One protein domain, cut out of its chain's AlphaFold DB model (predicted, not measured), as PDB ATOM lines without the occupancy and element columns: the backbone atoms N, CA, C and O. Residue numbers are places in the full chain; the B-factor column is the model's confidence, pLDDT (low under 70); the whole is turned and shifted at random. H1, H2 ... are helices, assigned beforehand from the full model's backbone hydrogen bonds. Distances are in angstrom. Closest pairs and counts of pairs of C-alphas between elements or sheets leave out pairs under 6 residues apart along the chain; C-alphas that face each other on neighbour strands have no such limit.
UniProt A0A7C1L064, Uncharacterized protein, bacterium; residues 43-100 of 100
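AT A GLANCE: This is residues 43 to 100 of the 100 residues of an uncharacterized protein of bacterium (UniProt A0A7C1L064). The long helix H3 makes the long axis of an elongated, loose model, and the shorter H1 crosses it as a wide X. The short H2 follows H1, and residues 68 to 75 fold the chain back into H3. The printed part has 58 residues with three named helices, H1, H2 and H3 in chain order, and no named strand: all helix. It is loose, with a radius of gyration of the C-alphas of 13.0 A and spans of 43 by 22 by 17 A.

IN THESE COORDINATES: H1 is residues 48 to 59, 16.3 A long, from C-alpha 48 at (112.574, 168.793, 197.460). H2 is residues 62 to 67. H3 is residues 76 to 97, 32.2 A long, ending at C-alpha 97 at (129.091, 162.563, 182.968).

HOW THE PARTS SIT: H1 and H3 are close but not clearly touching; their closest C-alphas, of Phe 54 and Tyr 88, are 7.3 A apart. They run opposite ways at a steep tilt of 68 degrees, only just short of about perpendicular. H1 and H2 meet only through their tight link. H2 and H3 are only just apart, at 8.0 A. In H1, H2 and H3 every O i to N i+4 pair is within hydrogen-bond range.

THE WHOLE: The farthest C-alphas, of Asp 73 and Ile 100, are 44.0 A apart. The printed part has no cut and no long link. Residues 93 to 100 have pLDDT under 70.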
ATOM      1  N   ALA A  43     121.614 176.216 200.253       94.31
ATOM      2  CA  ALA A  43     122.887 176.606 199.651       94.31
ATOM      3  C   ALA A  43     122.825 176.778 198.123       94.31
ATOM      4  O   ALA A  43     123.621 177.539 197.579       94.31
ATOM      5  N   PHE A  44     121.907 176.086 197.436       93.94
ATOM      6  CA  PHE A  44     121.854 176.050 195.968       93.94
ATOM      7  C   PHE A  44     120.457 176.304 195.380       93.94
ATOM      8  O   PHE A  44     120.321 176.329 194.163       93.94
ATOM      9  N   GLY A  45     119.413 176.505 196.194       94.12
ATOM     10  CA  GLY A  45     118.060 176.796 195.698       94.12
ATOM     11  C   GLY A  45     117.332 175.593 195.085       94.12
ATOM     12  O   GLY A  45     116.430 175.770 194.273       94.12
ATOM     13  N   MET A  46     117.728 174.372 195.444       95.06
ATOM     14  CA  MET A  46     117.195 173.141 194.849       95.06
ATOM     15  C   MET A  46     115.796 172.754 195.347       95.06
ATOM     16  O   MET A  46     115.365 173.148 196.434       95.06
ATOM     17  N   ASN A  47     115.108 171.927 194.551       94.25
ATOM     18  CA  ASN A  47     113.790 171.373 194.870       94.25
ATOM     19  C   ASN A  47     113.851 170.245 195.924       94.25
ATOM     20  O   ASN A  47     114.928 169.788 196.316       94.25
ATOM     21  N   MET A  48     112.678 169.810 196.402       94.56
ATOM     22  CA  MET A  48     112.574 168.793 197.460       94.56
ATOM     23  C   MET A  48     113.073 167.416 197.012       94.56
ATOM     24  O   MET A  48     113.688 166.725 197.821       94.56
ATOM     25  N   ASP A  49     112.893 167.059 195.739       94.12
ATOM     26  CA  ASP A  49     113.375 165.787 195.184       94.12
ATOM     27  C   ASP A  49     114.905 165.708 195.270       94.12
ATOM     28  O   ASP A  49     115.464 164.781 195.849       94.12
ATOM     29  N   THR A  50     115.596 166.766 194.831       94.12
ATOM     30  CA  THR A  50     117.061 166.875 194.938       94.12
ATOM     31  C   THR A  50     117.530 166.863 196.396       94.12
ATOM     32  O   THR A  50     118.611 166.355 196.704       94.12
ATOM     33  N   CYS A  51     116.739 167.429 197.312       95.44
ATOM     34  CA  CYS A  51     117.035 167.375 198.743       95.44
ATOM     35  C   CYS A  51     116.942 165.945 199.288       95.44
ATOM     36  O   CYS A  51     117.816 165.544 200.054       95.44
ATOM     37  N   GLY A  52     115.926 165.182 198.870       95.81
ATOM     38  CA  GLY A  52     115.771 163.763 199.195       95.81
ATOM     39  C   GLY A  52     116.949 162.933 198.692       95.81
ATOM     40  O   GLY A  52     117.638 162.312 199.502       95.81
ATOM     41  N   ASP A  53     117.260 163.032 197.397       95.00
ATOM     42  CA  ASP A  53     118.389 162.328 196.773       95.00
ATOM     43  C   ASP A  53     119.706 162.583 197.517       95.00
ATOM     44  O   ASP A  53     120.489 161.674 197.810       95.00
ATOM     45  N   PHE A  54     119.981 163.854 197.825       96.00
ATOM     46  CA  PHE A  54     121.209 164.234 198.506       96.00
ATOM     47  C   PHE A  54     121.230 163.765 199.963       96.00
ATOM     48  O   PHE A  54     122.278 163.345 200.462       96.00
ATOM     49  N   PHE A  55     120.090 163.815 200.650       97.06
ATOM     50  CA  PHE A  55     119.967 163.333 202.019       97.06
ATOM     51  C   PHE A  55     120.301 161.842 202.114       97.06
ATOM     52  O   PHE A  55     121.154 161.459 202.919       97.06
ATOM     53  N   GLU A  56     119.729 161.015 201.239       96.38
ATOM     54  CA  GLU A  56     120.033 159.582 201.155       96.38
ATOM     55  C   GLU A  56     121.508 159.326 200.805       96.38
ATOM     56  O   GLU A  56     122.191 158.507 201.437       96.38
ATOM     57  N   TYR A  57     122.045 160.087 199.845       95.62
ATOM     58  CA  TYR A  57     123.458 160.026 199.470       95.62
ATOM     59  C   TYR A  57     124.396 160.289 200.662       95.62
ATOM     60  O   TYR A  57     125.418 159.604 200.803       95.62
ATOM     61  N   ILE A  58     124.073 161.267 201.513       97.31
ATOM     62  CA  ILE A  58     124.875 161.600 202.696       97.31
ATOM     63  C   ILE A  58     124.684 160.568 203.805       97.31
ATOM     64  O   ILE A  58     125.684 160.139 204.381       97.31
ATOM     65  N   LEU A  59     123.454 160.127 204.090       95.94
ATOM     66  CA  LEU A  59     123.186 159.147 205.150       95.94
ATOM     67  C   LEU A  59     123.966 157.845 204.943       95.94
ATOM     68  O   LEU A  59     124.611 157.354 205.870       95.94
ATOM     69  N   THR A  60     124.004 157.338 203.710       95.81
ATOM     70  CA  THR A  60     124.779 156.135 203.350       95.81
ATOM     71  C   THR A  60     126.295 156.306 203.518       95.81
ATOM     72  O   THR A  60     127.032 155.324 203.581       95.81
ATOM     73  N   ARG A  61     126.783 157.548 203.628       96.06
ATOM     74  CA  ARG A  61     128.203 157.911 203.786       96.06
ATOM     75  C   ARG A  61     128.498 158.570 205.129       96.06
ATOM     76  O   ARG A  61     129.605 159.066 205.339       96.06
ATOM     77  N   MET A  62     127.544 158.570 206.055       95.62
ATOM     78  CA  MET A  62     127.660 159.383 207.257       95.62
ATOM     79  C   MET A  62     128.736 158.865 208.214       95.62
ATOM     80  O   MET A  62     129.541 159.653 208.703       95.62
ATOM     81  N   LYS A  63     128.830 157.542 208.408       95.00
ATOM     82  CA  LYS A  63     129.893 156.918 209.219       95.00
ATOM     83  C   LYS A  63     131.308 157.329 208.765       95.00
ATOM     84  O   LYS A  63     132.036 157.908 209.570       95.00
ATOM     85  N   PRO A  64     131.720 157.128 207.492       95.50
ATOM     86  CA  PRO A  64     133.050 157.553 207.056       95.50
ATOM     87  C   PRO A  64     133.245 159.078 207.086       95.50
ATOM     88  O   PRO A  64     134.357 159.529 207.350       95.50
ATOM     89  N   ILE A  65     132.196 159.883 206.867       96.12
ATOM     90  CA  ILE A  65     132.275 161.346 207.021       96.12
ATOM     91  C   ILE A  65     132.613 161.721 208.470       96.12
ATOM     92  O   ILE A  65     133.561 162.473 208.697       96.12
ATOM     93  N   LEU A  66     131.876 161.178 209.441       95.31
ATOM     94  CA  LEU A  66     132.084 161.441 210.867       95.31
ATOM     95  C   LEU A  66     133.461 160.966 211.347       95.31
ATOM     96  O   LEU A  66     134.117 161.667 212.116       95.31
ATOM     97  N   ASN A  67     133.941 159.827 210.843       93.94
ATOM     98  CA  ASN A  67     135.283 159.327 211.147       93.94
ATOM     99  C   ASN A  67     136.393 160.253 210.623       93.94
ATOM    100  O   ASN A  67     137.466 160.323 211.217       93.94
ATOM    101  N   GLY A  68     136.132 160.992 209.541       93.38
ATOM    102  CA  GLY A  68     137.053 161.989 208.992       93.38
ATOM    103  C   GLY A  68     137.091 163.313 209.761       93.38
ATOM    104  O   GLY A  68     137.984 164.127 209.521       93.38
ATOM    105  N   TYR A  69     136.151 163.556 210.679       94.69
ATOM    106  CA  TYR A  69     136.150 164.770 211.489       94.69
ATOM    107  C   TYR A  69     137.338 164.775 212.454       94.69
ATOM    108  O   TYR A  69     137.580 163.796 213.160       94.69
ATOM    109  N   ARG A  70     138.038 165.901 212.566       92.06
ATOM    110  CA  ARG A  70     138.995 166.172 213.648       92.06
ATOM    111  C   ARG A  70     138.487 167.385 214.403       92.06
ATOM    112  O   ARG A  70     138.129 168.375 213.771       92.06
ATOM    113  N   GLU A  71     138.398 167.273 215.723       90.62
ATOM    114  CA  GLU A  71     137.893 168.376 216.533       90.62
ATOM    115  C   GLU A  71     138.834 169.577 216.451       90.62
ATOM    116  O   GLU A  71     140.054 169.426 216.415       90.62
ATOM    117  N   THR A  72     138.238 170.763 216.364       91.31
ATOM    118  CA  THR A  72     138.927 172.053 216.306       91.31
ATOM    119  C   THR A  72     138.132 173.074 217.116       91.31
ATOM    120  O   THR A  72     136.982 172.820 217.497       91.31
ATOM    121  N   ASP A  73     138.703 174.262 217.298       90.88
ATOM    122  CA  ASP A  73     138.021 175.390 217.944       90.88
ATOM    123  C   ASP A  73     136.836 175.917 217.117       90.88
ATOM    124  O   ASP A  73     135.916 176.538 217.651       90.88
ATOM    125  N   ALA A  74     136.808 175.639 215.809       91.56
ATOM    126  CA  ALA A  74     135.692 176.008 214.948       91.56
ATOM    127  C   ALA A  74     134.436 175.184 215.267       91.56
ATOM    128  O   ALA A  74     134.500 174.061 215.778       91.56
ATOM    129  N   LYS A  75     133.264 175.728 214.916       93.62
ATOM    130  CA  LYS A  75     132.005 174.988 215.032       93.62
ATOM    131  C   LYS A  75     132.042 173.757 214.127       93.62
ATOM    132  O   LYS A  75     132.454 173.848 212.969       93.62
ATOM    133  N   PHE A  76     131.526 172.635 214.615       95.00
ATOM    134  CA  PHE A  76     131.322 171.422 213.827       95.00
ATOM    135  C   PHE A  76     130.556 171.736 212.544       95.00
ATOM    136  O   PHE A  76     130.916 171.266 211.466       95.00
ATOM    137  N   THR A  77     129.519 172.572 212.647       93.62
ATOM    138  CA  THR A  77     128.696 172.951 211.499       93.62
ATOM    139  C   THR A  77     129.511 173.633 210.413       93.62
ATOM    140  O   THR A  77     129.259 173.336 209.258       93.62
ATOM    141  N   THR A  78     130.523 174.444 210.742       94.56
ATOM    142  CA  THR A  78     131.416 175.061 209.748       94.56
ATOM    143  C   THR A  78     132.131 173.997 208.922       94.56
ATOM    144  O   THR A  78     132.021 173.994 207.698       94.56
ATOM    145  N   TRP A  79     132.815 173.054 209.580       96.06
ATOM    146  CA  TRP A  79     133.466 171.930 208.898       96.06
ATOM    147  C   TRP A  79     132.456 171.114 208.085       96.06
ATOM    148  O   TRP A  79     132.686 170.799 206.916       96.06
ATOM    149  N   PHE A  80     131.301 170.825 208.678       96.75
ATOM    150  CA  PHE A  80     130.284 170.004 208.046       96.75
ATOM    151  C   PHE A  80     129.670 170.687 206.816       96.75
ATOM    152  O   PHE A  80     129.461 170.023 205.807       96.75
ATOM    153  N   THR A  81     129.480 172.013 206.826       96.06
ATOM    154  CA  THR A  81     129.066 172.787 205.642       96.06
ATOM    155  C   THR A  81     130.043 172.591 204.489       96.06
ATOM    156  O   THR A  81     129.613 172.365 203.359       96.06
ATOM    157  N   PHE A  82     131.354 172.652 204.754       96.00
ATOM    158  CA  PHE A  82     132.374 172.423 203.726       96.00
ATOM    159  C   PHE A  82     132.306 171.001 203.166       96.00
ATOM    160  O   PHE A  82     132.375 170.816 201.950       96.00
ATOM    161  N   VAL A  83     132.111 169.999 204.030       96.88
ATOM    162  CA  VAL A  83     131.924 168.608 203.600       96.88
ATOM    163  C   VAL A  83     130.695 168.479 202.701       96.88
ATOM    164  O   VAL A  83     130.810 167.942 201.599       96.88
ATOM    165  N   LEU A  84     129.539 168.995 203.128       96.94
ATOM    166  CA  LEU A  84     128.300 168.931 202.351       96.94
ATOM    167  C   LEU A  84     128.443 169.638 201.000       96.94
ATOM    168  O   LEU A  84     128.011 169.092 199.988       96.94
ATOM    169  N   ARG A  85     129.126 170.789 200.956       96.25
ATOM    170  CA  ARG A  85     129.405 171.518 199.712       96.25
ATOM    171  C   ARG A  85     130.182 170.673 198.718       96.25
ATOM    172  O   ARG A  85     129.757 170.516 197.577       96.25
ATOM    173  N   ASN A  86     131.305 170.112 199.160       95.88
ATOM    174  CA  ASN A  86     132.177 169.317 198.300       95.88
ATOM    175  C   ASN A  86     131.472 168.050 197.809       95.88
ATOM    176  O   ASN A  86     131.603 167.673 196.645       95.88
ATOM    177  N   ARG A  87     130.684 167.415 198.681       94.94
ATOM    178  CA  ARG A  87     129.868 166.256 198.319       94.94
ATOM    179  C   ARG A  87     128.804 166.618 197.292       94.94
ATOM    180  O   ARG A  87     128.698 165.924 196.289       94.94
ATOM    181  N   TYR A  88     128.077 167.711 197.503       94.38
ATOM    182  CA  TYR A  88     127.031 168.150 196.586       94.38
ATOM    183  C   TYR A  88     127.598 168.505 195.204       94.38
ATOM    184  O   TYR A  88     127.144 167.965 194.198       94.38
ATOM    185  N   ILE A  89     128.667 169.303 195.143       91.88
ATOM    186  CA  ILE A  89     129.357 169.623 193.881       91.88
ATOM    187  C   ILE A  89     129.841 168.343 193.182       91.88
ATOM    188  O   ILE A  89     129.654 168.186 191.979       91.88
ATOM    189  N   GLY A  90     130.396 167.387 193.935       90.00
ATOM    190  CA  GLY A  90     130.780 166.081 193.397       90.00
ATOM    191  C   GLY A  90     129.604 165.301 192.797       90.00
ATOM    192  O   GLY A  90     129.748 164.700 191.734       90.00
ATOM    193  N   THR A  91     128.421 165.340 193.424       86.62
ATOM    194  CA  THR A  91     127.216 164.707 192.858       86.62
ATOM    195  C   THR A  91     126.748 165.378 191.568       86.62
ATOM    196  O   THR A  91     126.313 164.672 190.662       86.62
ATOM    197  N   LEU A  92     126.889 166.703 191.438       78.19
ATOM    198  CA  LEU A  92     126.570 167.417 190.196       78.19
ATOM    199  C   LEU A  92     127.521 167.022 189.062       78.19
ATOM    200  O   LEU A  92     127.060 166.694 187.974       78.19
ATOM    201  N   HIS A  93     128.832 166.985 189.326       68.31
ATOM    202  CA  HIS A  93     129.814 166.550 188.329       68.31
ATOM    203  C   HIS A  93     129.541 165.121 187.841       68.31
ATOM    204  O   HIS A  93     129.572 164.869 186.640       68.31
ATOM    205  N   ASN A  94     129.191 164.203 188.744       60.91
ATOM    206  CA  ASN A  94     128.851 162.832 188.358       60.91
ATOM    207  C   ASN A  94     127.558 162.751 187.528       60.91
ATOM    208  O   ASN A  94     127.472 161.916 186.635       60.91
ATOM    209  N   ARG A  95     126.565 163.617 187.775       60.81
ATOM    210  CA  ARG A  95     125.327 163.670 186.972       60.81
ATOM    211  C   ARG A  95     125.558 164.198 185.551       60.81
ATOM    212  O   ARG A  95     124.828 163.805 184.648       60.81
ATOM    213  N   ILE A  96     126.558 165.055 185.346       57.69
ATOM    214  CA  ILE A  96     126.913 165.578 184.016       57.69
ATOM    215  C   ILE A  96     127.536 164.476 183.150       57.69
ATOM    216  O   ILE A  96     127.202 164.376 181.978       57.69
ATOM    217  N   ILE A  97     128.378 163.611 183.724       50.16
ATOM    218  CA  ILE A  97     129.091 162.563 182.968       50.16
ATOM    219  C   ILE A  97     128.152 161.447 182.475       50.16
ATOM    220  O   ILE A  97     128.415 160.850 181.442       50.16
ATOM    221  N   ILE A  98     127.053 161.167 183.181       50.53
ATOM    222  CA  ILE A  98     126.123 160.076 182.823       50.53
ATOM    223  C   ILE A  98     125.131 160.505 181.716       50.53
ATOM    224  O   ILE A  98     124.446 159.663 181.146       50.53
ATOM    225  N   ASN A  99     125.052 161.801 181.392       45.03
ATOM    226  CA  ASN A  99     124.142 162.351 180.376       45.03
ATOM    227  C   ASN A  99     124.848 162.721 179.052       45.03
ATOM    228  O   ASN A  99     124.350 163.585 178.328       45.03
ATOM    229  N   ILE A 100     125.996 162.103 178.746       42.97
ATOM    230  CA  ILE A 100     126.727 162.259 177.473       42.97
ATOM    231  C   ILE A 100     126.812 160.906 176.772       42.97
ATOM    232  O   ILE A 100     127.149 159.919 177.465       42.97
TER     233      ILE A 100